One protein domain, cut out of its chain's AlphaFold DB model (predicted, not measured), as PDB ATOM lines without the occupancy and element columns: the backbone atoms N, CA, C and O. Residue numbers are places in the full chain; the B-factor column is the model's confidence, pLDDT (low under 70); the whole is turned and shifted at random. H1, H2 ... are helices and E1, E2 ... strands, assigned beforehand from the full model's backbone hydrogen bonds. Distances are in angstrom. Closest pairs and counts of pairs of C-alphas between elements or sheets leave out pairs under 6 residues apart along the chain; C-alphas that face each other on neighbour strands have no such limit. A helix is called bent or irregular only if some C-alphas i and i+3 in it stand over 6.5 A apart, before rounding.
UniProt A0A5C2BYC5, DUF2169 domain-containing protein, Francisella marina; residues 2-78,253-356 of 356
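Overview. This is residues 2 to 78 and 253 to 356 of the 356 residues of the protein "DUF2169 domain-containing protein" of Francisella marina (UniProt A0A5C2BYC5). Two twisted sheets lie partly face to face with their strands crossed, a sandwich with one helix packed on the outer side of each sheet. The larger sheet, E2 E3 E8 E7 E4, is curled and has H1 across its outer face near one end of its long strands; the smaller, E1 E9 E5 E6, has H2 slantwise over its outer face, with short H3 after it and H4 near the end of E9. The printed part has 181 residues, with nine named strands and four named helices in the order E1 E2 E3 H1 E4 E5 E6 E7 E8 E9 H2 H3 H4. Both sheets are mixed, and the class is mixed, helices and strands. The whole is compact, with a radius of gyration of the C-alphas of 16.8 A and spans of 52 by 48 by 29 A.

Along the chain. E1, residues 2 to 5, begins at C-alpha 2, (-33.352, 28.984, -23.475). E2 is residues 9 to 18, 27.2 A long, and E3 is residues 23 to 35, 38.6 A. H1, residues 45 to 59, is 20.6 A long and begins at C-alpha 45, (-19.045, 22.059, -11.496). E4 is residues 73 to 76. After the cut come E5, residues 255 to 263, 25.5 A, and E6, residues 268 to 272, 13.6 A. E6 runs on into E7, residues 274 to 281, 21.4 A, across a break of 1 residue at 52 degrees. E8 is residues 286 to 297, 35.4 A, and E9 is residues 306 to 315, 25.2 A. H2 is residues 322 to 334, 18.3 A, and H3 is residues 336 to 339. H4, residues 349 to 355, ends at C-alpha 355, (-30.889, 8.648, -5.493); it is irregular, but only just, with C-alphas 352 and 355 6.51 A apart.

Arrangement. The sheet E2 E3 E8 E7 E4 has edge strands E2 and E4. E2 and E3 form an antiparallel hairpin, with N 12 and O 29 2.8 A apart, within hydrogen-bond range. E3 and E8 are antiparallel, N 30 and O 291 at 2.8 A. E7 and E8 are an antiparallel hairpin, N 279 and O 288 at 2.8 A, and E7 and E4 are parallel, N 75 and O 278 at 2.9 A. H1 is on this sheet, making two layers, a helix on one face of a sheet, at a height over the sheet of 8.8 A. It runs across the strands, at 79 degrees to E3 on the local plane; the closest C-alphas of H1 and E3 are those of Leu 48 and Gly 33, 6.3 A apart. E3, H1 and E4 form a split strand-helix-strand unit, two strands running the same way with E8 and E7 between them, and its crossover is left-handed. In the sheet E1 E9 E5 E6, E1 and E9 are parallel, N 4 and O 309 at 3.0 A. E9 and E5 are antiparallel, N 260 and O 310 at 2.9 A, and E5 and E6 are an antiparallel hairpin, N 261 and O 269 at 2.9 A. The parts of the two sheets that face each other are 9.8 A centre to centre, with strands at 40 degrees; the closest C-alphas of E5 and E8 are those of Val 257 and Thr 291, 6.7 A apart. H2 is on the smaller sheet, also two layers, at a height over the sheet of 8.9 A and slantwise to the strands, at 47 degrees to E9 on the local plane; its closest C-alpha pair with E9 is Ile 329 and Met 310, 7.0 A. H2 and H3 are close but not clearly touching, with C-alphas of Arg 332 and Thr 339 at 5.4 A. H4 only grazes this sheet, with residues 349 to 351. Of the O i to N i+4 pairs, H1 has 10 of 11 within hydrogen-bond range, H2 8 of 9 and H4 0 of 3, with 1 of 4 O i to N i+3 pairs in H4; H3 is too short for an O i to N i+4 pair.

Size, cuts and confidence. The two C-alphas farthest apart, those of Ser 19 and Ile 356, are 52.3 A apart. Residues 79 to 252 are not printed, and C-alphas 78 and 253 are 20.6 A apart across the cut. Of the links that are printed whole, H1 to E4 is long, with 13 residues. The mean pLDDT of the printed part is 91.4; residues 353 to 356 are under 70.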
ATOM      1  N   GLN A   2     -33.365  29.576 -24.820       83.00
ATOM      2  CA  GLN A   2     -33.352  28.984 -23.475       83.00
ATOM      3  C   GLN A   2     -32.320  27.848 -23.415       83.00
ATOM      4  O   GLN A   2     -32.156  27.125 -24.395       83.00
ATOM      5  N   GLN A   3     -31.622  27.697 -22.287       86.38
ATOM      6  CA  GLN A   3     -30.574  26.688 -22.114       86.38
ATOM      7  C   GLN A   3     -30.748  25.926 -20.798       86.38
ATOM      8  O   GLN A   3     -30.839  26.538 -19.735       86.38
ATOM      9  N   TYR A   4     -30.703  24.597 -20.880       87.25
ATOM     10  CA  TYR A   4     -30.696  23.685 -19.735       87.25
ATOM     11  C   TYR A   4     -29.419  22.842 -19.745       87.25
ATOM     12  O   TYR A   4     -29.036  22.316 -20.790       87.25
ATOM     13  N   ILE A   5     -28.742  22.736 -18.602       88.94
ATOM     14  CA  ILE A   5     -27.475  22.007 -18.446       88.94
ATOM     15  C   ILE A   5     -27.363  21.457 -17.021       88.94
ATOM     16  O   ILE A   5     -27.840  22.084 -16.079       88.94
ATOM     17  N   SER A   6     -26.755  20.279 -16.882       86.88
ATOM     18  CA  SER A   6     -26.478  19.638 -15.590       86.88
ATOM     19  C   SER A   6     -25.512  20.457 -14.717       86.88
ATOM     20  O   SER A   6     -24.572  21.059 -15.237       86.88
ATOM     21  N   SER A   7     -25.653  20.376 -13.388       87.81
ATOM     22  CA  SER A   7     -24.682  20.868 -12.395       87.81
ATOM     23  C   SER A   7     -23.278  20.249 -12.478       87.81
ATOM     24  O   SER A   7     -22.374  20.695 -11.770       87.81
ATOM     25  N   TYR A   8     -23.050  19.254 -13.337       91.94
ATOM     26  CA  TYR A   8     -21.735  18.648 -13.582       91.94
ATOM     27  C   TYR A   8     -21.048  19.168 -14.847       91.94
ATOM     28  O   TYR A   8     -19.879  18.859 -15.083       91.94
ATOM     29  N   ALA A   9     -21.744  19.969 -15.657       93.50
ATOM     30  CA  ALA A   9     -21.227  20.473 -16.918       93.50
ATOM     31  C   ALA A   9     -21.248  22.005 -16.981       93.50
ATOM     32  O   ALA A   9     -22.130  22.675 -16.449       93.50
ATOM     33  N   HIS A  10     -20.276  22.573 -17.689       93.62
ATOM     34  CA  HIS A  10     -20.223  23.992 -18.015       93.62
ATOM     35  C   HIS A  10     -20.117  24.182 -19.521       93.62
ATOM     36  O   HIS A  10     -19.231  23.611 -20.155       93.62
ATOM     37  N   ALA A  11     -20.992  25.013 -20.081       94.19
ATOM     38  CA  ALA A  11     -20.963  25.379 -21.488       94.19
ATOM     39  C   ALA A  11     -20.427  26.801 -21.670       94.19
ATOM     40  O   ALA A  11     -20.976  27.757 -21.121       94.19
ATOM     41  N   GLN A  12     -19.398  26.927 -22.500       93.62
ATOM     42  CA  GLN A  12     -18.814  28.190 -22.918       93.62
ATOM     43  C   GLN A  12     -19.111  28.414 -24.409       93.62
ATOM     44  O   GLN A  12     -18.539  27.718 -25.258       93.62
ATOM     45  N   PRO A  13     -20.003  29.359 -24.754       94.06
ATOM     46  CA  PRO A  13     -20.255  29.726 -26.137       94.06
ATOM     47  C   PRO A  13     -19.190  30.704 -26.651       94.06
ATOM     48  O   PRO A  13     -18.792  31.637 -25.955       94.06
ATOM     49  N   ASN A  14     -18.787  30.529 -27.902       95.25
ATOM     50  CA  ASN A  14     -18.005  31.476 -28.686       95.25
ATOM     51  C   ASN A  14     -18.625  31.622 -30.074       95.25
ATOM     52  O   ASN A  14     -19.250  30.698 -30.594       95.25
ATOM     53  N   VAL A  15     -18.415  32.775 -30.701       95.12
ATOM     54  CA  VAL A  15     -18.835  33.019 -32.081       95.12
ATOM     55  C   VAL A  15     -17.745  33.760 -32.827       95.12
ATOM     56  O   VAL A  15     -17.138  34.692 -32.299       95.12
ATOM     57  N   TYR A  16     -17.504  33.356 -34.069       94.38
ATOM     58  CA  TYR A  16     -16.663  34.118 -34.974       94.38
ATOM     59  C   TYR A  16     -17.116  33.964 -36.423       94.38
ATOM     60  O   TYR A  16     -17.738  32.972 -36.802       94.38
ATOM     61  N   TYR A  17     -16.796  34.951 -37.251       92.81
ATOM     62  CA  TYR A  17     -16.990  34.864 -38.691       92.81
ATOM     63  C   TYR A  17     -15.818  34.121 -39.334       92.81
ATOM     64  O   TYR A  17     -14.672  34.588 -39.303       92.81
ATOM     65  N   ASP A  18     -16.103  32.958 -39.917       90.81
ATOM     66  CA  ASP A  18     -15.124  32.184 -40.663       90.81
ATOM     67  C   ASP A  18     -15.048  32.717 -42.090       90.81
ATOM     68  O   ASP A  18     -15.824  32.365 -42.980       90.81
ATOM     69  N   SER A  19     -14.053  33.569 -42.320       86.19
ATOM     70  CA  SER A  19     -13.827  34.187 -43.619       86.19
ATOM     71  C   SER A  19     -13.581  33.167 -44.747       86.19
ATOM     72  O   SER A  19     -13.684  33.546 -45.918       86.19
ATOM     73  N   LYS A  20     -13.232  31.904 -44.441       85.94
ATOM     74  CA  LYS A  20     -13.074  30.843 -45.451       85.94
ATOM     75  C   LYS A  20     -14.423  30.327 -45.947       85.94
ATOM     76  O   LYS A  20     -14.597  30.201 -47.156       85.94
ATOM     77  N   SER A  21     -15.353  30.032 -45.039       87.88
ATOM     78  CA  SER A  21     -16.686  29.509 -45.384       87.88
ATOM     79  C   SER A  21     -17.694  30.613 -45.712       87.88
ATOM     80  O   SER A  21     -18.697  30.355 -46.372       87.88
ATOM     81  N   GLY A  22     -17.429  31.844 -45.269       89.00
ATOM     82  CA  GLY A  22     -18.337  32.978 -45.413       89.00
ATOM     83  C   GLY A  22     -19.507  32.964 -44.426       89.00
ATOM     84  O   GLY A  22     -20.456  33.723 -44.620       89.00
ATOM     85  N   LYS A  23     -19.446  32.119 -43.388       92.50
ATOM     86  CA  LYS A  23     -20.489  31.925 -42.372       92.50
ATOM     87  C   LYS A  23     -19.991  32.273 -40.971       92.50
ATOM     88  O   LYS A  23     -18.787  32.313 -40.716       92.50
ATOM     89  N   PHE A  24     -20.923  32.469 -40.045       94.62
ATOM     90  CA  PHE A  24     -20.608  32.461 -38.621       94.62
ATOM     91  C   PHE A  24     -20.465  31.026 -38.127       94.62
ATOM     92  O   PHE A  24     -21.256  30.152 -38.479       94.62
ATOM     93  N   LYS A  25     -19.457  30.799 -37.293       95.56
ATOM     94  CA  LYS A  25     -19.288  29.580 -36.515       95.56
ATOM     95  C   LYS A  25     -19.607  29.884 -35.067       95.56
ATOM     96  O   LYS A  25     -18.902  30.661 -34.428       95.56
ATOM     97  N   HIS A  26     -20.658  29.251 -34.569       96.06
ATOM     98  CA  HIS A  26     -20.974  29.197 -33.149       96.06
ATOM     99  C   HIS A  26     -20.346  27.939 -32.580       96.06
ATOM    100  O   HIS A  26     -20.710  26.831 -32.972       96.06
ATOM    101  N   VAL A  27     -19.385  28.115 -31.685       96.81
ATOM    102  CA  VAL A  27     -18.711  27.020 -30.997       96.81
ATOM    103  C   VAL A  27     -19.252  26.960 -29.580       96.81
ATOM    104  O   VAL A  27     -19.087  27.904 -28.813       96.81
ATOM    105  N   VAL A  28     -19.897  25.857 -29.220       96.81
ATOM    106  CA  VAL A  28     -20.299  25.583 -27.837       96.81
ATOM    107  C   VAL A  28     -19.334  24.549 -27.287       96.81
ATOM    108  O   VAL A  28     -19.333  23.401 -27.723       96.81
ATOM    109  N   SER A  29     -18.479  24.970 -26.357       97.12
ATOM    110  CA  SER A  29     -17.549  24.077 -25.665       97.12
ATOM    111  C   SER A  29     -18.176  23.648 -24.349       97.12
ATOM    112  O   SER A  29     -18.407  24.484 -23.480       97.12
ATOM    113  N   VAL A  30     -18.475  22.362 -24.203       97.25
ATOM    114  CA  VAL A  30     -19.035  21.788 -22.979       97.25
ATOM    115  C   VAL A  30     -17.937  21.045 -22.239       97.25
ATOM    116  O   VAL A  30     -17.296  20.161 -22.799       97.25
ATOM    117  N   SER A  31     -17.723  21.413 -20.983       96.75
ATOM    118  CA  SER A  31     -16.707  20.829 -20.114       96.75
ATOM    119  C   SER A  31     -17.332  20.141 -18.910       96.75
ATOM    120  O   SER A  31     -18.322  20.635 -18.375       96.75
ATOM    121  N   TYR A  32     -16.757  19.021 -18.480       97.25
ATOM    122  CA  TYR A  32     -17.123  18.339 -17.237       97.25
ATOM    123  C   TYR A  32     -15.879  17.757 -16.563       97.25
ATOM    124  O   TYR A  32     -14.872  17.477 -17.222       97.25
ATOM    125  N   GLY A  33     -15.939  17.623 -15.239       97.75
ATOM    126  CA  GLY A  33     -14.842  17.109 -14.422       97.75
ATOM    127  C   GLY A  33     -15.069  15.669 -13.986       97.75
ATOM    128  O   GLY A  33     -16.211  15.249 -13.828       97.75
ATOM    129  N   PHE A  34     -13.985  14.937 -13.747       98.19
ATOM    130  CA  PHE A  34     -14.013  13.556 -13.264       98.19
ATOM    131  C   PHE A  34     -12.833  13.264 -12.328       98.19
ATOM    132  O   PHE A  34     -11.822  13.969 -12.374       98.19
ATOM    133  N   ASP A  35     -12.948  12.243 -11.482       97.69
ATOM    134  CA  ASP A  35     -11.850  11.774 -10.628       97.69
ATOM    135  C   ASP A  35     -10.789  11.014 -11.449       97.69
ATOM    136  O   ASP A  35     -11.104  10.127 -12.242       97.69
ATOM    137  N   LEU A  36      -9.506  11.355 -11.271       96.38
ATOM    138  CA  LEU A  36      -8.407  10.781 -12.061       96.38
ATOM    139  C   LEU A  36      -8.134   9.294 -11.814       96.38
ATOM    140  O   LEU A  36      -7.439   8.679 -12.625       96.38
ATOM    141  N   GLU A  37      -8.581   8.729 -10.701       95.50
ATOM    142  CA  GLU A  37      -8.383   7.317 -10.367       95.50
ATOM    143  C   GLU A  37      -9.704   6.527 -10.387       95.50
ATOM    144  O   GLU A  37      -9.663   5.299 -10.424       95.50
ATOM    145  N   ALA A  38     -10.849   7.214 -10.434       96.25
ATOM    146  CA  ALA A  38     -12.186   6.633 -10.560       96.25
ATOM    147  C   ALA A  38     -13.024   7.420 -11.584       96.25
ATOM    148  O   ALA A  38     -13.864   8.245 -11.231       96.25
ATOM    149  N   SER A  39     -12.764   7.188 -12.872       94.38
ATOM    150  CA  SER A  39     -13.292   7.984 -13.992       94.38
ATOM    151  C   SER A  39     -14.821   8.063 -14.091       94.38
ATOM    152  O   SER A  39     -15.357   8.985 -14.701       94.38
ATOM    153  N   GLU A  40     -15.525   7.106 -13.499       93.19
ATOM    154  CA  GLU A  40     -16.978   7.070 -13.372       93.19
ATOM    155  C   GLU A  40     -17.518   8.176 -12.450       93.19
ATOM    156  O   GLU A  40     -18.644   8.641 -12.642       93.19
ATOM    157  N   ASN A  41     -16.702   8.658 -11.510       95.25
ATOM    158  CA  ASN A  41     -17.083   9.677 -10.542       95.25
ATOM    159  C   ASN A  41     -16.927  11.072 -11.151       95.25
ATOM    160  O   ASN A  41     -15.817  11.605 -11.270       95.25
ATOM    161  N   LEU A  42     -18.054  11.689 -11.508       96.06
ATOM    162  CA  LEU A  42     -18.079  13.074 -11.963       96.06
ATOM    163  C   LEU A  42     -17.864  14.055 -10.806       96.06
ATOM    164  O   LEU A  42     -18.344  13.864  -9.689       96.06
ATOM    165  N   ILE A  43     -17.177  15.156 -11.097       96.69
ATOM    166  CA  ILE A  43     -16.943  16.241 -10.142       96.69
ATOM    167  C   ILE A  43     -17.981  17.345 -10.389       96.69
ATOM    168  O   ILE A  43     -18.017  17.889 -11.497       96.69
ATOM    169  N   PRO A  44     -18.780  17.739  -9.378       95.19
ATOM    170  CA  PRO A  44     -19.712  18.859  -9.498       95.19
ATOM    171  C   PRO A  44     -19.024  20.149  -9.955       95.19
ATOM    172  O   PRO A  44     -17.905  20.463  -9.528       95.19
ATOM    173  N   ILE A  45     -19.692  20.942 -10.796       93.38
ATOM    174  CA  ILE A  45     -19.045  22.059 -11.496       93.38
ATOM    175  C   ILE A  45     -18.561  23.168 -10.561       93.38
ATOM    176  O   ILE A  45     -17.559  23.822 -10.842       93.38
ATOM    177  N   ASN A  46     -19.230  23.379  -9.427       92.19
ATOM    178  CA  ASN A  46     -18.819  24.340  -8.400       92.19
ATOM    179  C   ASN A  46     -17.486  23.933  -7.743       92.19
ATOM    180  O   ASN A  46     -16.583  24.764  -7.583       92.19
ATOM    181  N   SER A  47     -17.338  22.646  -7.428       94.94
ATOM    182  CA  SER A  47     -16.107  22.047  -6.917       94.94
ATOM    183  C   SER A  47     -14.999  22.130  -7.962       94.94
ATOM    184  O   SER A  47     -13.913  22.635  -7.666       94.94
ATOM    185  N   LEU A  48     -15.295  21.740  -9.207       94.31
ATOM    186  CA  LEU A  48     -14.335  21.799 -10.305       94.31
ATOM    187  C   LEU A  48     -13.870  23.234 -10.582       94.31
ATOM    188  O   LEU A  48     -12.675  23.485 -10.718       94.31
ATOM    189  N   SER A  49     -14.791  24.197 -10.611       92.06
ATOM    190  CA  SER A  49     -14.470  25.610 -10.848       92.06
ATOM    191  C   SER A  49     -13.547  26.161  -9.764       92.06
ATOM    192  O   SER A  49     -12.581  26.861 -10.063       92.06
ATOM    193  N   THR A  50     -13.790  25.799  -8.502       92.50
ATOM    194  CA  THR A  50     -12.930  26.191  -7.374       92.50
ATOM    195  C   THR A  50     -11.517  25.622  -7.523       92.50
ATOM    196  O   THR A  50     -10.530  26.340  -7.339       92.50
ATOM    197  N   MET A  51     -11.414  24.343  -7.899       90.62
ATOM    198  CA  MET A  51     -10.145  23.661  -8.174       90.62
ATOM    199  C   MET A  51      -9.369  24.329  -9.320       90.62
ATOM    200  O   MET A  51      -8.193  24.670  -9.160       90.62
ATOM    201  N   LEU A  52     -10.037  24.552 -10.456       89.69
ATOM    202  CA  LEU A  52      -9.449  25.147 -11.656       89.69
ATOM    203  C   LEU A  52      -8.992  26.584 -11.413       89.69
ATOM    204  O   LEU A  52      -7.854  26.908 -11.742       89.69
ATOM    205  N   ASN A  53      -9.823  27.424 -10.791       87.75
ATOM    206  CA  ASN A  53      -9.476  28.819 -10.521       87.75
ATOM    207  C   ASN A  53      -8.190  28.919  -9.701       87.75
ATOM    208  O   ASN A  53      -7.254  29.604 -10.107       87.75
ATOM    209  N   LYS A  54      -8.087  28.150  -8.610       83.44
ATOM    210  CA  LYS A  54      -6.899  28.153  -7.748       83.44
ATOM    211  C   LYS A  54      -5.627  27.756  -8.502       83.44
ATOM    212  O   LYS A  54      -4.575  28.368  -8.316       83.44
ATOM    213  N   LEU A  55      -5.699  26.717  -9.334       83.12
ATOM    214  CA  LEU A  55      -4.530  26.211 -10.050       83.12
ATOM    215  C   LEU A  55      -4.133  27.122 -11.216       83.12
ATOM    216  O   LEU A  55      -2.959  27.463 -11.360       83.12
ATOM    217  N   LEU A  56      -5.093  27.529 -12.038       82.81
ATOM    218  CA  LEU A  56      -4.840  28.271 -13.270       82.81
ATOM    219  C   LEU A  56      -4.501  29.737 -13.012       82.81
ATOM    220  O   LEU A  56      -3.661  30.288 -13.722       82.81
ATOM    221  N   GLU A  57      -5.058  30.348 -11.961       79.94
ATOM    222  CA  GLU A  57      -4.663  31.692 -11.524       79.94
ATOM    223  C   GLU A  57      -3.173  31.728 -11.160       79.94
ATOM    224  O   GLU A  57      -2.442  32.616 -11.606       79.94
ATOM    225  N   SER A  58      -2.685  30.703 -10.448       77.06
ATOM    226  CA  SER A  58      -1.263  30.591 -10.094       77.06
ATOM    227  C   SER A  58      -0.342  30.480 -11.316       77.06
ATOM    228  O   SER A  58       0.811  30.912 -11.274       77.06
ATOM    229  N   GLN A  59      -0.855  29.939 -12.425       80.56
ATOM    230  CA  GLN A  59      -0.105  29.751 -13.666       80.56
ATOM    231  C   GLN A  59      -0.364  30.836 -14.720       80.56
ATOM    232  O   GLN A  59       0.343  30.871 -15.729       80.56
ATOM    233  N   LYS A  60      -1.342  31.724 -14.490       82.25
ATOM    234  CA  LYS A  60      -1.782  32.785 -15.414       82.25
ATOM    235  C   LYS A  60      -2.051  32.272 -16.836       82.25
ATOM    236  O   LYS A  60      -1.700  32.924 -17.818       82.25
ATOM    237  N   MET A  61      -2.635  31.081 -16.943       84.75
ATOM    238  CA  MET A  61      -2.899  30.407 -18.213       84.75
ATOM    239  C   MET A  61      -4.230  29.665 -18.124       84.75
ATOM    240  O   MET A  61      -4.456  28.955 -17.150       84.75
ATOM    241  N   GLY A  62      -5.090  29.806 -19.134       89.00
ATOM    242  CA  GLY A  62      -6.292  28.977 -19.265       89.00
ATOM    243  C   GLY A  62      -5.949  27.531 -19.637       89.00
ATOM    244  O   GLY A  62      -4.787  27.205 -19.883       89.00
ATOM    245  N   TYR A  63      -6.957  26.666 -19.702       91.38
ATOM    246  CA  TYR A  63      -6.829  25.288 -20.201       91.38
ATOM    247  C   TYR A  63      -7.507  25.083 -21.559       91.38
ATOM    248  O   TYR A  63      -7.276  24.069 -22.211       91.38
ATOM    249  N   ASP A  64      -8.334  26.042 -21.976       93.75
ATOM    250  CA  ASP A  64      -9.031  26.030 -23.249       93.75
ATOM    251  C   ASP A  64      -9.422  27.464 -23.663       93.75
ATOM    252  O   ASP A  64      -9.590  28.333 -22.805       93.75
ATOM    253  N   GLU A  65      -9.547  27.726 -24.966       92.88
ATOM    254  CA  GLU A  65      -9.983  29.025 -25.518       92.88
ATOM    255  C   GLU A  65     -11.407  28.970 -26.107       92.88
ATOM    256  O   GLU A  65     -11.966  29.996 -26.486       92.88
ATOM    257  N   GLY A  66     -12.010  27.780 -26.163       94.31
ATOM    258  CA  GLY A  66     -13.395  27.546 -26.558       94.31
ATOM    259  C   GLY A  66     -13.692  27.701 -28.056       94.31
ATOM    260  O   GLY A  66     -14.855  27.858 -28.423       94.31
ATOM    261  N   TYR A  67     -12.669  27.694 -28.913       95.12
ATOM    262  CA  TYR A  67     -12.796  27.696 -30.377       95.12
ATOM    263  C   TYR A  67     -12.604  26.290 -30.954       95.12
ATOM    264  O   TYR A  67     -12.082  25.407 -30.272       95.12
ATOM    265  N   ASP A  68     -13.026  26.070 -32.201       94.06
ATOM    266  CA  ASP A  68     -12.911  24.784 -32.887       94.06
ATOM    267  C   ASP A  68     -11.448  24.368 -33.080       94.06
ATOM    268  O   ASP A  68     -10.604  25.149 -33.528       94.06
ATOM    269  N   LYS A  69     -11.153  23.104 -32.758       95.94
ATOM    270  CA  LYS A  69      -9.825  22.511 -32.910       95.94
ATOM    271  C   LYS A  69      -9.819  21.457 -34.019       95.94
ATOM    272  O   LYS A  69     -10.779  20.700 -34.175       95.94
ATOM    273  N   PRO A  70      -8.722  21.359 -34.790       95.44
ATOM    274  CA  PRO A  70      -8.622  20.374 -35.863       95.44
ATOM    275  C   PRO A  70      -8.484  18.941 -35.329       95.44
ATOM    276  O   PRO A  70      -8.965  17.999 -35.960       95.44
ATOM    277  N   GLN A  71      -7.881  18.764 -34.155       96.50
ATOM    278  CA  GLN A  71      -7.585  17.460 -33.563       96.50
ATOM    279  C   GLN A  71      -7.629  17.538 -32.032       96.50
ATOM    280  O   GLN A  71      -7.478  18.639 -31.494       96.50
ATOM    281  N   PRO A  72      -7.812  16.404 -31.340       98.06
ATOM    282  CA  PRO A  72      -7.717  16.365 -29.893       98.06
ATOM    283  C   PRO A  72      -6.321  16.681 -29.350       98.06
ATOM    284  O   PRO A  72      -5.300  16.465 -30.006       98.06
ATOM    285  N   GLU A  73      -6.269  17.161 -28.113       98.38
ATOM    286  CA  GLU A  73      -5.035  17.325 -27.350       98.38
ATOM    287  C   GLU A  73      -5.208  16.958 -25.882       98.38
ATOM    288  O   GLU A  73      -6.319  16.958 -25.347       98.38
ATOM    289  N   TYR A  74      -4.081  16.722 -25.214       98.75
ATOM    290  CA  TYR A  74      -4.049  16.673 -23.761       98.75
ATOM    291  C   TYR A  74      -3.113  17.719 -23.158       98.75
ATOM    292  O   TYR A  74      -2.078  18.085 -23.722       98.75
ATOM    293  N   LEU A  75      -3.467  18.180 -21.962       98.44
ATOM    294  CA  LEU A  75      -2.724  19.153 -21.171       98.44
ATOM    295  C   LEU A  75      -2.554  18.623 -19.750       98.44
ATOM    296  O   LEU A  75      -3.449  17.977 -19.211       98.44
ATOM    297  N   VAL A  76      -1.428  18.938 -19.113       97.88
ATOM    298  CA  VAL A  76      -1.219  18.642 -17.690       97.88
ATOM    299  C   VAL A  76      -0.879  19.920 -16.950       97.88
ATOM    300  O   VAL A  76       0.094  20.599 -17.286       97.88
ATOM    301  N   TYR A  77      -1.661  20.221 -15.918       96.62
ATOM    302  CA  TYR A  77      -1.396  21.327 -15.006       96.62
ATOM    303  C   TYR A  77      -1.060  20.756 -13.640       96.62
ATOM    304  O   TYR A  77      -1.856  20.060 -13.014       96.62
ATOM    305  N   ALA A  78       0.155  21.043 -13.189       94.56
ATOM    306  CA  ALA A  78       0.668  20.545 -11.930       94.56
ATOM    307  C   ALA A  78       1.534  21.595 -11.240       94.56
ATOM    308  O   ALA A  78       2.017  22.553 -11.844       94.56
ATOM    309  N   PRO A 253     -13.488   9.128 -19.006       96.00
ATOM    310  CA  PRO A 253     -14.801   8.634 -18.595       96.00
ATOM    311  C   PRO A 253     -15.631   8.114 -19.766       96.00
ATOM    312  O   PRO A 253     -15.585   8.687 -20.857       96.00
ATOM    313  N   ASP A 254     -16.433   7.075 -19.522       94.75
ATOM    314  CA  ASP A 254     -17.336   6.491 -20.526       94.75
ATOM    315  C   ASP A 254     -18.630   7.308 -20.698       94.75
ATOM    316  O   ASP A 254     -19.745   6.786 -20.697       94.75
ATOM    317  N   TYR A 255     -18.472   8.628 -20.814       93.81
ATOM    318  CA  TYR A 255     -19.556   9.584 -20.991       93.81
ATOM    319  C   TYR A 255     -19.409  10.325 -22.315       93.81
ATOM    320  O   TYR A 255     -18.305  10.582 -22.792       93.81
ATOM    321  N   ARG A 256     -20.545  10.727 -22.882       92.94
ATOM    322  CA  ARG A 256     -20.614  11.614 -24.043       92.94
ATOM    323  C   ARG A 256     -21.503  12.811 -23.740       92.94
ATOM    324  O   ARG A 256     -22.435  12.718 -22.942       92.94
ATOM    325  N   VAL A 257     -21.235  13.928 -24.405       95.12
ATOM    326  CA  VAL A 257     -22.099  15.110 -24.346       95.12
ATOM    327  C   VAL A 257     -22.948  15.162 -25.608       95.12
ATOM    328  O   VAL A 257     -22.415  15.053 -26.714       95.12
ATOM    329  N   ASN A 258     -24.245  15.407 -25.447       94.44
ATOM    330  CA  ASN A 258     -25.161  15.694 -26.547       94.44
ATOM    331  C   ASN A 258     -25.832  17.055 -26.348       94.44
ATOM    332  O   ASN A 258     -26.112  17.462 -25.218       94.44
ATOM    333  N   ILE A 259     -26.115  17.746 -27.455       95.38
ATOM    334  CA  ILE A 259     -27.010  18.907 -27.459       95.38
ATOM    335  C   ILE A 259     -28.295  18.511 -28.168       95.38
ATOM    336  O   ILE A 259     -28.282  18.174 -29.349       95.38
ATOM    337  N   ILE A 260     -29.410  18.608 -27.457       95.19
ATOM    338  CA  ILE A 260     -30.745  18.475 -28.029       95.19
ATOM    339  C   ILE A 260     -31.296  19.876 -28.216       95.19
ATOM    340  O   ILE A 260     -31.391  20.637 -27.255       95.19
ATOM    341  N   ALA A 261     -31.642  20.232 -29.446       94.38
ATOM    342  CA  ALA A 261     -32.160  21.552 -29.757       94.38
ATOM    343  C   ALA A 261     -33.541  21.473 -30.400       94.38
ATOM    344  O   ALA A 261     -33.798  20.601 -31.233       94.38
ATOM    345  N   LYS A 262     -34.387  22.437 -30.046       95.31
ATOM    346  CA  LYS A 262     -35.589  22.810 -30.785       95.31
ATOM    347  C   LYS A 262     -35.263  24.045 -31.619       95.31
ATOM    348  O   LYS A 262     -34.831  25.060 -31.070       95.31
ATOM    349  N   ASP A 263     -35.415  23.947 -32.934       92.62
ATOM    350  CA  ASP A 263     -35.229  25.085 -33.836       92.62
ATOM    351  C   ASP A 263     -36.450  26.024 -33.825       92.62
ATOM    352  O   ASP A 263     -37.523  25.692 -33.309       92.62
ATOM    353  N   ASN A 264     -36.301  27.197 -34.442       89.75
ATOM    354  CA  ASN A 264     -37.380  28.187 -34.551       89.75
ATOM    355  C   ASN A 264     -38.580  27.718 -35.412       89.75
ATOM    356  O   ASN A 264     -39.611  28.386 -35.447       89.75
ATOM    357  N   ASN A 265     -38.483  26.558 -36.077       92.69
ATOM    358  CA  ASN A 265     -39.559  25.905 -36.830       92.69
ATOM    359  C   ASN A 265     -40.187  24.724 -36.061       92.69
ATOM    360  O   ASN A 265     -40.878  23.899 -36.664       92.69
ATOM    361  N   ALA A 266     -39.932  24.626 -34.751       91.25
ATOM    362  CA  ALA A 266     -40.388  23.555 -33.868       91.25
ATOM    363  C   ALA A 266     -39.909  22.143 -34.262       91.25
ATOM    364  O   ALA A 266     -40.543  21.147 -33.905       91.25
ATOM    365  N   LYS A 267     -38.782  22.032 -34.975       94.75
ATOM    366  CA  LYS A 267     -38.122  20.751 -35.241       94.75
ATOM    367  C   LYS A 267     -37.083  20.462 -34.172       94.75
ATOM    368  O   LYS A 267     -36.335  21.342 -33.756       94.75
ATOM    369  N   TYR A 268     -37.004  19.195 -33.786       95.00
ATOM    370  CA  TYR A 268     -36.028  18.709 -32.818       95.00
ATOM    371  C   TYR A 268     -34.857  18.059 -33.533       95.00
ATOM    372  O   TYR A 268     -35.040  17.315 -34.502       95.00
ATOM    373  N   LYS A 269     -33.654  18.319 -33.035       94.50
ATOM    374  CA  LYS A 269     -32.441  17.681 -33.523       94.50
ATOM    375  C   LYS A 269     -31.470  17.426 -32.382       94.50
ATOM    376  O   LYS A 269     -31.255  18.288 -31.535       94.50
ATOM    377  N   GLU A 270     -30.874  16.245 -32.410       95.00
ATOM    378  CA  GLU A 270     -29.719  15.895 -31.594       95.00
ATOM    379  C   GLU A 270     -28.437  16.218 -32.360       95.00
ATOM    380  O   GLU A 270     -28.326  15.988 -33.569       95.00
ATOM    381  N   TYR A 271     -27.486  16.793 -31.642       94.94
ATOM    382  CA  TYR A 271     -26.145  17.072 -32.108       94.94
ATOM    383  C   TYR A 271     -25.171  16.299 -31.229       94.94
ATOM    384  O   TYR A 271     -25.242  16.376 -29.998       94.94
ATOM    385  N   ASP A 272     -24.256  15.585 -31.876       92.38
ATOM    386  CA  ASP A 272     -23.094  14.977 -31.242       92.38
ATOM    387  C   ASP A 272     -21.930  15.967 -31.247       92.38
ATOM    388  O   ASP A 272     -21.724  16.717 -32.210       92.38
ATOM    389  N   GLY A 273     -21.180  15.984 -30.152       92.31
ATOM    390  CA  GLY A 273     -19.992  16.812 -30.018       92.31
ATOM    391  C   GLY A 273     -18.723  16.014 -30.285       92.31
ATOM    392  O   GLY A 273     -18.700  14.791 -30.167       92.31
ATOM    393  N   LYS A 274     -17.639  16.715 -30.617       94.81
ATOM    394  CA  LYS A 274     -16.303  16.122 -30.722       94.81
ATOM    395  C   LYS A 274     -15.540  16.371 -29.428       94.81
ATOM    396  O   LYS A 274     -15.299  17.527 -29.088       94.81
ATOM    397  N   THR A 275     -15.151  15.313 -28.724       96.12
ATOM    398  CA  THR A 275     -14.238  15.416 -27.580       96.12
ATOM    399  C   THR A 275     -12.810  15.623 -28.068       96.12
ATOM    400  O   THR A 275     -12.296  14.871 -28.892       96.12
ATOM    401  N   ASP A 276     -12.176  16.694 -27.606       96.94
ATOM    402  CA  ASP A 276     -10.921  17.169 -28.194       96.94
ATOM    403  C   ASP A 276      -9.995  17.910 -27.217       96.94
ATOM    404  O   ASP A 276      -8.896  18.311 -27.600       96.94
ATOM    405  N   THR A 277     -10.365  18.037 -25.941       98.38
ATOM    406  CA  THR A 277      -9.400  18.409 -24.896       98.38
ATOM    407  C   THR A 277      -9.532  17.482 -23.694       98.38
ATOM    408  O   THR A 277     -10.605  17.390 -23.100       98.38
ATOM    409  N   LEU A 278      -8.419  16.869 -23.290       98.69
ATOM    410  CA  LEU A 278      -8.243  16.239 -21.981       98.69
ATOM    411  C   LEU A 278      -7.301  17.095 -21.127       98.69
ATOM    412  O   LEU A 278      -6.152  17.328 -21.495       98.69
ATOM    413  N   VAL A 279      -7.746  17.529 -19.955       98.31
ATOM    414  CA  VAL A 279      -6.890  18.211 -18.977       98.31
ATOM    415  C   VAL A 279      -6.693  17.306 -17.773       98.31
ATOM    416  O   VAL A 279      -7.662  16.853 -17.177       98.31
ATOM    417  N   LEU A 280      -5.441  17.067 -17.393       98.19
ATOM    418  CA  LEU A 280      -5.075  16.243 -16.245       98.19
ATOM    419  C   LEU A 280      -4.509  17.134 -15.135       98.19
ATOM    420  O   LEU A 280      -3.549  17.883 -15.354       98.19
ATOM    421  N   LEU A 281      -5.090  17.045 -13.937       96.62
ATOM    422  CA  LEU A 281      -4.744  17.854 -12.764       96.62
ATOM    423  C   LEU A 281      -4.261  16.934 -11.627       96.62
ATOM    424  O   LEU A 281      -4.950  16.778 -10.616       96.62
ATOM    425  N   PRO A 282      -3.081  16.295 -11.754       95.88
ATOM    426  CA  PRO A 282      -2.647  15.238 -10.837       95.88
ATOM    427  C   PRO A 282      -2.561  15.676  -9.370       95.88
ATOM    428  O   PRO A 282      -2.839  14.881  -8.482       95.88
ATOM    429  N   ASN A 283      -2.226  16.941  -9.091       92.56
ATOM    430  CA  ASN A 283      -2.190  17.453  -7.716       92.56
ATOM    431  C   ASN A 283      -3.576  17.619  -7.076       92.56
ATOM    432  O   ASN A 283      -3.652  17.788  -5.863       92.56
ATOM    433  N   LEU A 284      -4.637  17.638  -7.884       93.44
ATOM    434  CA  LEU A 284      -6.016  17.837  -7.442       93.44
ATOM    435  C   LEU A 284      -6.854  16.557  -7.544       93.44
ATOM    436  O   LEU A 284      -8.006  16.578  -7.133       93.44
ATOM    437  N   GLY A 285      -6.300  15.470  -8.096       95.56
ATOM    438  CA  GLY A 285      -7.047  14.230  -8.333       95.56
ATOM    439  C   GLY A 285      -8.154  14.369  -9.380       95.56
ATOM    440  O   GLY A 285      -9.056  13.545  -9.411       95.56
ATOM    441  N   ALA A 286      -8.101  15.399 -10.233       97.38
ATOM    442  CA  ALA A 286      -9.181  15.742 -11.155       97.38
ATOM    443  C   ALA A 286      -8.734  15.736 -12.623       97.38
ATOM    444  O   ALA A 286      -7.622  16.150 -12.964       97.38
ATOM    445  N   GLY A 287      -9.612  15.268 -13.498       97.75
ATOM    446  CA  GLY A 287      -9.520  15.426 -14.939       97.75
ATOM    447  C   GLY A 287     -10.650  16.311 -15.455       97.75
ATOM    448  O   GLY A 287     -11.690  16.441 -14.811       97.75
ATOM    449  N   VAL A 288     -10.445  16.940 -16.611       98.06
ATOM    450  CA  VAL A 288     -11.476  17.706 -17.326       98.06
ATOM    451  C   VAL A 288     -11.532  17.237 -18.763       98.06
ATOM    452  O   VAL A 288     -10.501  17.152 -19.430       98.06
ATOM    453  N   ILE A 289     -12.741  16.978 -19.239       98.19
ATOM    454  CA  ILE A 289     -13.025  16.732 -20.648       98.19
ATOM    455  C   ILE A 289     -13.673  17.977 -21.232       98.19
ATOM    456  O   ILE A 289     -14.526  18.582 -20.587       98.19
ATOM    457  N   VAL A 290     -13.285  18.348 -22.452       97.88
ATOM    458  CA  VAL A 290     -13.987  19.351 -23.260       97.88
ATOM    459  C   VAL A 290     -14.496  18.692 -24.534       97.88
ATOM    460  O   VAL A 290     -13.738  18.047 -25.259       97.88
ATOM    461  N   THR A 291     -15.786  18.875 -24.788       97.56
ATOM    462  CA  THR A 291     -16.493  18.425 -25.985       97.56
ATOM    463  C   THR A 291     -17.043  19.630 -26.728       97.56
ATOM    464  O   THR A 291     -17.698  20.488 -26.135       97.56
ATOM    465  N   ARG A 292     -16.777  19.713 -28.030       97.00
ATOM    466  CA  ARG A 292     -17.131  20.868 -28.854       97.00
ATOM    467  C   ARG A 292     -18.239  20.570 -29.843       97.00
ATOM    468  O   ARG A 292     -18.211  19.564 -30.549       97.00
ATOM    469  N   PHE A 293     -19.147  21.530 -29.958       97.19
ATOM    470  CA  PHE A 293     -20.199  21.584 -30.963       97.19
ATOM    471  C   PHE A 293     -19.965  22.806 -31.842       97.19
ATOM    472  O   PHE A 293     -19.736  23.897 -31.323       97.19
ATOM    473  N   VAL A 294     -20.019  22.630 -33.160       95.69
ATOM    474  CA  VAL A 294     -19.823  23.714 -34.128       95.69
ATOM    475  C   VAL A 294     -21.074  23.838 -34.986       95.69
ATOM    476  O   VAL A 294     -21.419  22.915 -35.723       95.69
ATOM    477  N   PHE A 295     -21.734  24.989 -34.905       94.69
ATOM    478  CA  PHE A 295     -22.892  25.327 -35.725       94.69
ATOM    479  C   PHE A 295     -22.493  26.397 -36.737       94.69
ATOM    480  O   PHE A 295     -22.033  27.477 -36.364       94.69
ATOM    481  N   GLU A 296     -22.668  26.100 -38.023       94.62
ATOM    482  CA  GLU A 296     -22.446  27.068 -39.096       94.62
ATOM    483  C   GLU A 296     -23.753  27.753 -39.477       94.62
ATOM    484  O   GLU A 296     -24.684  27.103 -39.956       94.62
ATOM    485  N   THR A 297     -23.809  29.071 -39.314       93.81
ATOM    486  CA  THR A 297     -25.033  29.857 -39.501       93.81
ATOM    487  C   THR A 297     -24.753  31.123 -40.310       93.81
ATOM    488  O   THR A 297     -23.604  31.527 -40.514       93.81
ATOM    489  N   ASN A 298     -25.813  31.772 -40.794       92.62
ATOM    490  CA  ASN A 298     -25.694  33.077 -41.454       92.62
ATOM    491  C   ASN A 298     -25.809  34.250 -40.465       92.62
ATOM    492  O   ASN A 298     -25.594  35.395 -40.858       92.62
ATOM    493  N   SER A 299     -26.121  33.972 -39.195       92.00
ATOM    494  CA  SER A 299     -26.291  34.977 -38.146       92.00
ATOM    495  C   SER A 299     -25.179  34.916 -37.101       92.00
ATOM    496  O   SER A 299     -24.745  33.846 -36.682       92.00
ATOM    497  N   MET A 300     -24.772  36.079 -36.598       91.81
ATOM    498  CA  MET A 300     -23.897  36.190 -35.427       91.81
ATOM    499  C   MET A 300     -24.609  35.797 -34.119       91.81
ATOM    500  O   MET A 300     -23.968  35.723 -33.074       91.81
ATOM    501  N   VAL A 301     -25.918  35.534 -34.154       91.69
ATOM    502  CA  VAL A 301     -26.745  35.192 -32.995       91.69
ATOM    503  C   VAL A 301     -27.327  33.792 -33.186       91.69
ATOM    504  O   VAL A 301     -28.168  33.574 -34.051       91.69
ATOM    505  N   LEU A 302     -26.906  32.827 -32.358       90.19
ATOM    506  CA  LEU A 302     -27.385  31.439 -32.465       90.19
ATOM    507  C   LEU A 302     -28.896  31.317 -32.216       90.19
ATOM    508  O   LEU A 302     -29.543  30.430 -32.763       90.19
ATOM    509  N   ALA A 303     -29.462  32.234 -31.425       90.69
ATOM    510  CA  ALA A 303     -30.893  32.278 -31.131       90.69
ATOM    511  C   ALA A 303     -31.774  32.571 -32.362       90.69
ATOM    512  O   ALA A 303     -32.971  32.296 -32.324       90.69
ATOM    513  N   ASP A 304     -31.199  33.083 -33.455       91.12
ATOM    514  CA  ASP A 304     -31.927  33.260 -34.719       91.12
ATOM    515  C   ASP A 304     -32.204  31.914 -35.413       91.12
ATOM    516  O   ASP A 304     -33.080  31.823 -36.271       91.12
ATOM    517  N   GLU A 305     -31.495  30.857 -35.010       89.44
ATOM    518  CA  GLU A 305     -31.622  29.502 -35.556       89.44
ATOM    519  C   GLU A 305     -32.252  28.538 -34.534       89.44
ATOM    520  O   GLU A 305     -33.099  27.714 -34.887       89.44
ATOM    521  N   LEU A 306     -31.847  28.638 -33.261       92.31
ATOM    522  CA  LEU A 306     -32.239  27.724 -32.185       92.31
ATOM    523  C   LEU A 306     -33.045  28.440 -31.092       92.31
ATOM    524  O   LEU A 306     -32.576  29.403 -30.481       92.31
ATOM    525  N   ASP A 307     -34.224  27.906 -30.784       91.38
ATOM    526  CA  ASP A 307     -35.113  28.435 -29.749       91.38
ATOM    527  C   ASP A 307     -34.697  27.946 -28.354       91.38
ATOM    528  O   ASP A 307     -34.459  28.736 -27.435       91.38
ATOM    529  N   THR A 308     -34.550  26.630 -28.205       92.19
ATOM    530  CA  THR A 308     -34.288  25.983 -26.917       92.19
ATOM    531  C   THR A 308     -33.221  24.911 -27.080       92.19
ATOM    532  O   THR A 308     -33.267  24.129 -28.029       92.19
ATOM    533  N   VAL A 309     -32.270  24.856 -26.146       93.75
ATOM    534  CA  VAL A 309     -31.210  23.844 -26.112       93.75
ATOM    535  C   VAL A 309     -31.131  23.158 -24.750       93.75
ATOM    536  O   VAL A 309     -31.230  23.788 -23.696       93.75
ATOM    537  N   MET A 310     -30.910  21.852 -24.781       93.94
ATOM    538  CA  MET A 310     -30.662  21.011 -23.622       93.94
ATOM    539  C   MET A 310     -29.318  20.310 -23.813       93.94
ATOM    540  O   MET A 310     -29.108  19.620 -24.808       93.94
ATOM    541  N   ILE A 311     -28.398  20.524 -22.877       94.50
ATOM    542  CA  ILE A 311     -27.050  19.958 -22.887       94.50
ATOM    543  C   ILE A 311     -27.027  18.815 -21.879       94.50
ATOM    544  O   ILE A 311     -27.166  19.046 -20.677       94.50
ATOM    545  N   GLN A 312     -26.864  17.596 -22.380       93.12
ATOM    546  CA  GLN A 312     -26.948  16.377 -21.584       93.12
ATOM    547  C   GLN A 312     -25.601  15.672 -21.518       93.12
ATOM    548  O   GLN A 312     -24.895  15.563 -22.523       93.12
ATOM    549  N   LEU A 313     -25.292  15.150 -20.335       94.12
ATOM    550  CA  LEU A 313     -24.285  14.116 -20.155       94.12
ATOM    551  C   LEU A 313     -24.976  12.755 -20.246       94.12
ATOM    552  O   LEU A 313     -25.983  12.520 -19.584       94.12
ATOM    553  N   ASN A 314     -24.439  11.868 -21.074       93.25
ATOM    554  CA  ASN A 314     -24.980  10.539 -21.335       93.25
ATOM    555  C   ASN A 314     -23.920   9.474 -21.066       93.25
ATOM    556  O   ASN A 314     -22.748   9.694 -21.372       93.25
ATOM    557  N   ASP A 315     -24.339   8.296 -20.599       93.00
ATOM    558  CA  ASP A 315     -23.509   7.092 -20.702       93.00
ATOM    559  C   ASP A 315     -23.213   6.836 -22.183       93.00
ATOM    560  O   ASP A 315     -24.140   6.803 -23.000       93.00
ATOM    561  N   ALA A 316     -21.946   6.645 -22.551       91.25
ATOM    562  CA  ALA A 316     -21.562   6.507 -23.956       91.25
ATOM    563  C   ALA A 316     -22.280   5.329 -24.636       91.25
ATOM    564  O   ALA A 316     -22.712   5.439 -25.786       91.25
ATOM    565  N   ASN A 317     -22.466   4.234 -23.892       90.56
ATOM    566  CA  ASN A 317     -23.087   2.993 -24.356       90.56
ATOM    567  C   ASN A 317     -24.592   2.876 -24.046       90.56
ATOM    568  O   ASN A 317     -25.236   1.934 -24.509       90.56
ATOM    569  N   ASN A 318     -25.170   3.800 -23.276       92.19
ATOM    570  CA  ASN A 318     -26.593   3.784 -22.915       92.19
ATOM    571  C   ASN A 318     -27.173   5.210 -22.821       92.19
ATOM    572  O   ASN A 318     -27.607   5.638 -21.748       92.19
ATOM    573  N   PRO A 319     -27.170   5.975 -23.926       92.06
ATOM    574  CA  PRO A 319     -27.666   7.343 -23.914       92.06
ATOM    575  C   PRO A 319     -29.188   7.416 -23.707       92.06
ATOM    576  O   PRO A 319     -29.934   6.445 -23.897       92.06
ATOM    577  N   HIS A 320     -29.674   8.604 -23.350       91.06
ATOM    578  CA  HIS A 320     -31.090   8.952 -23.481       91.06
ATOM    579  C   HIS A 320     -31.536   8.873 -24.939       91.06
ATOM    580  O   HIS A 320     -30.815   9.291 -25.845       91.06
ATOM    581  N   LEU A 321     -32.730   8.332 -25.177       91.81
ATOM    582  CA  LEU A 321     -33.291   8.269 -26.522       91.81
ATOM    583  C   LEU A 321     -33.805   9.650 -26.933       91.81
ATOM    584  O   LEU A 321     -34.434  10.349 -26.139       91.81
ATOM    585  N   LEU A 322     -33.669  10.009 -28.212       90.62
ATOM    586  CA  LEU A 322     -34.198  11.276 -28.728       90.62
ATOM    587  C   LEU A 322     -35.694  11.471 -28.411       90.62
ATOM    588  O   LEU A 322     -36.117  12.571 -28.067       90.62
ATOM    589  N   SER A 323     -36.502  10.410 -28.463       92.81
ATOM    590  CA  SER A 323     -37.926  10.475 -28.103       92.81
ATOM    591  C   SER A 323     -38.182  10.796 -26.627       92.81
ATOM    592  O   SER A 323     -39.224  11.361 -26.307       92.81
ATOM    593  N   GLU A 324     -37.271  10.414 -25.727       91.81
ATOM    594  CA  GLU A 324     -37.316  10.786 -24.305       91.81
ATOM    595  C   GLU A 324     -36.947  12.266 -24.167       91.81
ATOM    596  O   GLU A 324     -37.692  13.044 -23.573       91.81
ATOM    597  N   ASN A 325     -35.877  12.683 -24.845       91.81
ATOM    598  CA  ASN A 325     -35.383  14.057 -24.828       91.81
ATOM    599  C   ASN A 325     -36.387  15.079 -25.369       91.81
ATOM    600  O   ASN A 325     -36.476  16.179 -24.829       91.81
ATOM    601  N   ILE A 326     -37.168  14.721 -26.394       93.75
ATOM    602  CA  ILE A 326     -38.256  15.567 -26.913       93.75
ATOM    603  C   ILE A 326     -39.326  15.806 -25.837       93.75
ATOM    604  O   ILE A 326     -39.817  16.922 -25.689       93.75
ATOM    605  N   LYS A 327     -39.663  14.789 -25.034       92.62
ATOM    606  CA  LYS A 327     -40.610  14.972 -23.925       92.62
ATOM    607  C   LYS A 327     -40.024  15.891 -22.859       92.62
ATOM    608  O   LYS A 327     -40.706  16.804 -22.413       92.62
ATOM    609  N   TYR A 328     -38.755  15.698 -22.503       92.06
ATOM    610  CA  TYR A 328     -38.082  16.515 -21.493       92.06
ATOM    611  C   TYR A 328     -37.980  17.989 -21.888       92.06
ATOM    612  O   TYR A 328     -38.277  18.864 -21.077       92.06
ATOM    613  N   ILE A 329     -37.610  18.287 -23.136       92.06
ATOM    614  CA  ILE A 329     -37.539  19.674 -23.611       92.06
ATOM    615  C   ILE A 329     -38.935  20.323 -23.650       92.06
ATOM    616  O   ILE A 329     -39.072  21.473 -23.243       92.06
ATOM    617  N   ASP A 330     -39.985  19.594 -24.048       93.00
ATOM    618  CA  ASP A 330     -41.360  20.115 -24.065       93.00
ATOM    619  C   ASP A 330     -41.928  20.332 -22.658       93.00
ATOM    620  O   ASP A 330     -42.565  21.359 -22.399       93.00
ATOM    621  N   GLU A 331     -41.656  19.415 -21.725       91.38
ATOM    622  CA  GLU A 331     -41.964  19.583 -20.302       91.38
ATOM    623  C   GLU A 331     -41.263  20.826 -19.744       91.38
ATOM    624  O   GLU A 331     -41.892  21.617 -19.041       91.38
ATOM    625  N   ARG A 332     -39.992  21.043 -20.109       89.88
ATOM    626  CA  ARG A 332     -39.205  22.203 -19.668       89.88
ATOM    627  C   ARG A 332     -39.729  23.535 -20.181       89.88
ATOM    628  O   ARG A 332     -39.721  24.514 -19.435       89.88
ATOM    629  N   ILE A 333     -40.204  23.558 -21.423       89.06
ATOM    630  CA  ILE A 333     -40.828  24.737 -22.031       89.06
ATOM    631  C   ILE A 333     -42.190  25.018 -21.385       89.06
ATOM    632  O   ILE A 333     -42.528  26.174 -21.136       89.06
ATOM    633  N   THR A 334     -42.972  23.971 -21.109       91.25
ATOM    634  CA  THR A 334     -44.350  24.109 -20.614       91.25
ATOM    635  C   THR A 334     -44.398  24.431 -19.117       91.25
ATOM    636  O   THR A 334     -45.197  25.269 -18.705       91.25
ATOM    637  N   ASN A 335     -43.527  23.813 -18.308       89.56
ATOM    638  CA  ASN A 335     -43.536  23.901 -16.840       89.56
ATOM    639  C   ASN A 335     -42.168  24.322 -16.255       89.56
ATOM    640  O   ASN A 335     -41.631  23.642 -15.374       89.56
ATOM    641  N   PRO A 336     -41.586  25.460 -16.682       85.06
ATOM    642  CA  PRO A 336     -40.210  25.830 -16.340       85.06
ATOM    643  C   PRO A 336     -39.956  25.989 -14.832       85.06
ATOM    644  O   PRO A 336     -38.831  25.775 -14.380       85.06
ATOM    645  N   SER A 337     -40.976  26.338 -14.039       83.69
ATOM    646  CA  SER A 337     -40.867  26.441 -12.575       83.69
ATOM    647  C   SER A 337     -40.673  25.094 -11.880       83.69
ATOM    648  O   SER A 337     -40.074  25.054 -10.810       83.69
ATOM    649  N   GLU A 338     -41.169  24.003 -12.467       81.19
ATOM    650  CA  GLU A 338     -41.072  22.651 -11.901       81.19
ATOM    651  C   GLU A 338     -39.824  21.923 -12.407       81.19
ATOM    652  O   GLU A 338     -39.155  21.206 -11.666       81.19
ATOM    653  N   THR A 339     -39.479  22.129 -13.675       81.94
ATOM    654  CA  THR A 339     -38.399  21.401 -14.351       81.94
ATOM    655  C   THR A 339     -37.066  22.142 -14.346       81.94
ATOM    656  O   THR A 339     -36.040  21.549 -14.674       81.94
ATOM    657  N   GLY A 340     -37.045  23.436 -14.012       72.00
ATOM    658  CA  GLY A 340     -35.846  24.275 -14.101       72.00
ATOM    659  C   GLY A 340     -34.672  23.776 -13.255       72.00
ATOM    660  O   GLY A 340     -33.527  23.937 -13.664       72.00
ATOM    661  N   LEU A 341     -34.961  23.121 -12.124       77.88
ATOM    662  CA  LEU A 341     -33.968  22.517 -11.225       77.88
ATOM    663  C   LEU A 341     -33.895  20.987 -11.335       77.88
ATOM    664  O   LEU A 341     -33.117  20.358 -10.622       77.88
ATOM    665  N   LYS A 342     -34.715  20.368 -12.192       84.38
ATOM    666  CA  LYS A 342     -34.665  18.924 -12.425       84.38
ATOM    667  C   LYS A 342     -33.377  18.609 -13.177       84.38
ATOM    668  O   LYS A 342     -33.102  19.227 -14.204       84.38
ATOM    669  N   GLU A 343     -32.601  17.658 -12.673       86.56
ATOM    670  CA  GLU A 343     -31.337  17.249 -13.302       86.56
ATOM    671  C   GLU A 343     -31.355  15.813 -13.812       86.56
ATOM    672  O   GLU A 343     -30.462  15.429 -14.560       86.56
ATOM    673  N   THR A 344     -32.348  15.007 -13.428       87.12
ATOM    674  CA  THR A 344     -32.359  13.571 -13.732       87.12
ATOM    675  C   THR A 344     -32.297  13.300 -15.230       87.12
ATOM    676  O   THR A 344     -31.547  12.443 -15.662       87.12
ATOM    677  N   ASP A 345     -32.991  14.088 -16.039       88.38
ATOM    678  CA  ASP A 345     -32.964  14.053 -17.502       88.38
ATOM    679  C   ASP A 345     -31.714  14.697 -18.130       88.38
ATOM    680  O   ASP A 345     -31.528  14.596 -19.335       88.38
ATOM    681  N   LEU A 346     -30.846  15.358 -17.359       90.94
ATOM    682  CA  LEU A 346     -29.592  15.965 -17.839       90.94
ATOM    683  C   LEU A 346     -28.349  15.133 -17.495       90.94
ATOM    684  O   LEU A 346     -27.261  15.420 -18.003       90.94
ATOM    685  N   LEU A 347     -28.515  14.141 -16.619       93.12
ATOM    686  CA  LEU A 347     -27.464  13.273 -16.100       93.12
ATOM    687  C   LEU A 347     -27.426  11.919 -16.831       93.12
ATOM    688  O   LEU A 347     -28.467  11.462 -17.321       93.12
ATOM    689  N   PRO A 348     -26.268  11.227 -16.829       92.81
ATOM    690  CA  PRO A 348     -26.166   9.844 -17.288       92.81
ATOM    691  C   PRO A 348     -27.167   8.933 -16.565       92.81
ATOM    692  O   PRO A 348     -27.469   9.147 -15.388       92.81
ATOM    693  N   LYS A 349     -27.676   7.899 -17.244       91.88
ATOM    694  CA  LYS A 349     -28.635   6.945 -16.658       91.88
ATOM    695  C   LYS A 349     -28.016   6.190 -15.482       91.88
ATOM    696  O   LYS A 349     -28.710   5.914 -14.507       91.88
ATOM    697  N   SER A 350     -26.718   5.904 -15.547       90.06
ATOM    698  CA  SER A 350     -25.944   5.322 -14.443       90.06
ATOM    699  C   SER A 350     -26.042   6.134 -13.145       90.06
ATOM    700  O   SER A 350     -26.208   5.548 -12.081       90.06
ATOM    701  N   MET A 351     -26.058   7.467 -13.233       88.81
ATOM    702  CA  MET A 351     -26.129   8.373 -12.078       88.81
ATOM    703  C   MET A 351     -27.555   8.639 -11.576       88.81
ATOM    704  O   MET A 351     -27.749   9.219 -10.509       88.81
ATOM    705  N   GLN A 352     -28.583   8.245 -12.328       83.25
ATOM    706  CA  GLN A 352     -29.979   8.482 -11.933       83.25
ATOM    707  C   GLN A 352     -30.457   7.512 -10.855       83.25
ATOM    708  O   GLN A 352     -31.356   7.844 -10.085       83.25
ATOM    709  N   ASN A 353     -29.844   6.330 -10.784       63.03
ATOM    710  CA  ASN A 353     -30.232   5.271  -9.856       63.03
ATOM    711  C   ASN A 353     -29.574   5.398  -8.471       63.03
ATOM    712  O   ASN A 353     -29.918   4.634  -7.577       63.03
ATOM    713  N   GLU A 354     -28.660   6.354  -8.273       52.66
ATOM    714  CA  GLU A 354     -27.970   6.567  -6.989       52.66
ATOM    715  C   GLU A 354     -28.790   7.390  -5.972       52.66
ATOM    716  O   GLU A 354     -28.353   7.577  -4.841       52.66
ATOM    717  N   ASN A 355     -29.993   7.849  -6.343       37.84
ATOM    718  CA  ASN A 355     -30.889   8.648  -5.493       37.84
ATOM    719  C   ASN A 355     -32.187   7.912  -5.081       37.84
ATOM    720  O   ASN A 355     -33.237   8.552  -4.978       37.84
ATOM    721  N   ILE A 356     -32.144   6.587  -4.865       32.66
ATOM    722  CA  ILE A 356     -33.261   5.830  -4.253       32.66
ATOM    723  C   ILE A 356     -32.980   5.554  -2.779       32.66
ATOM    724  O   ILE A 356     -31.928   4.943  -2.487       32.66
TER     725      ILE A 356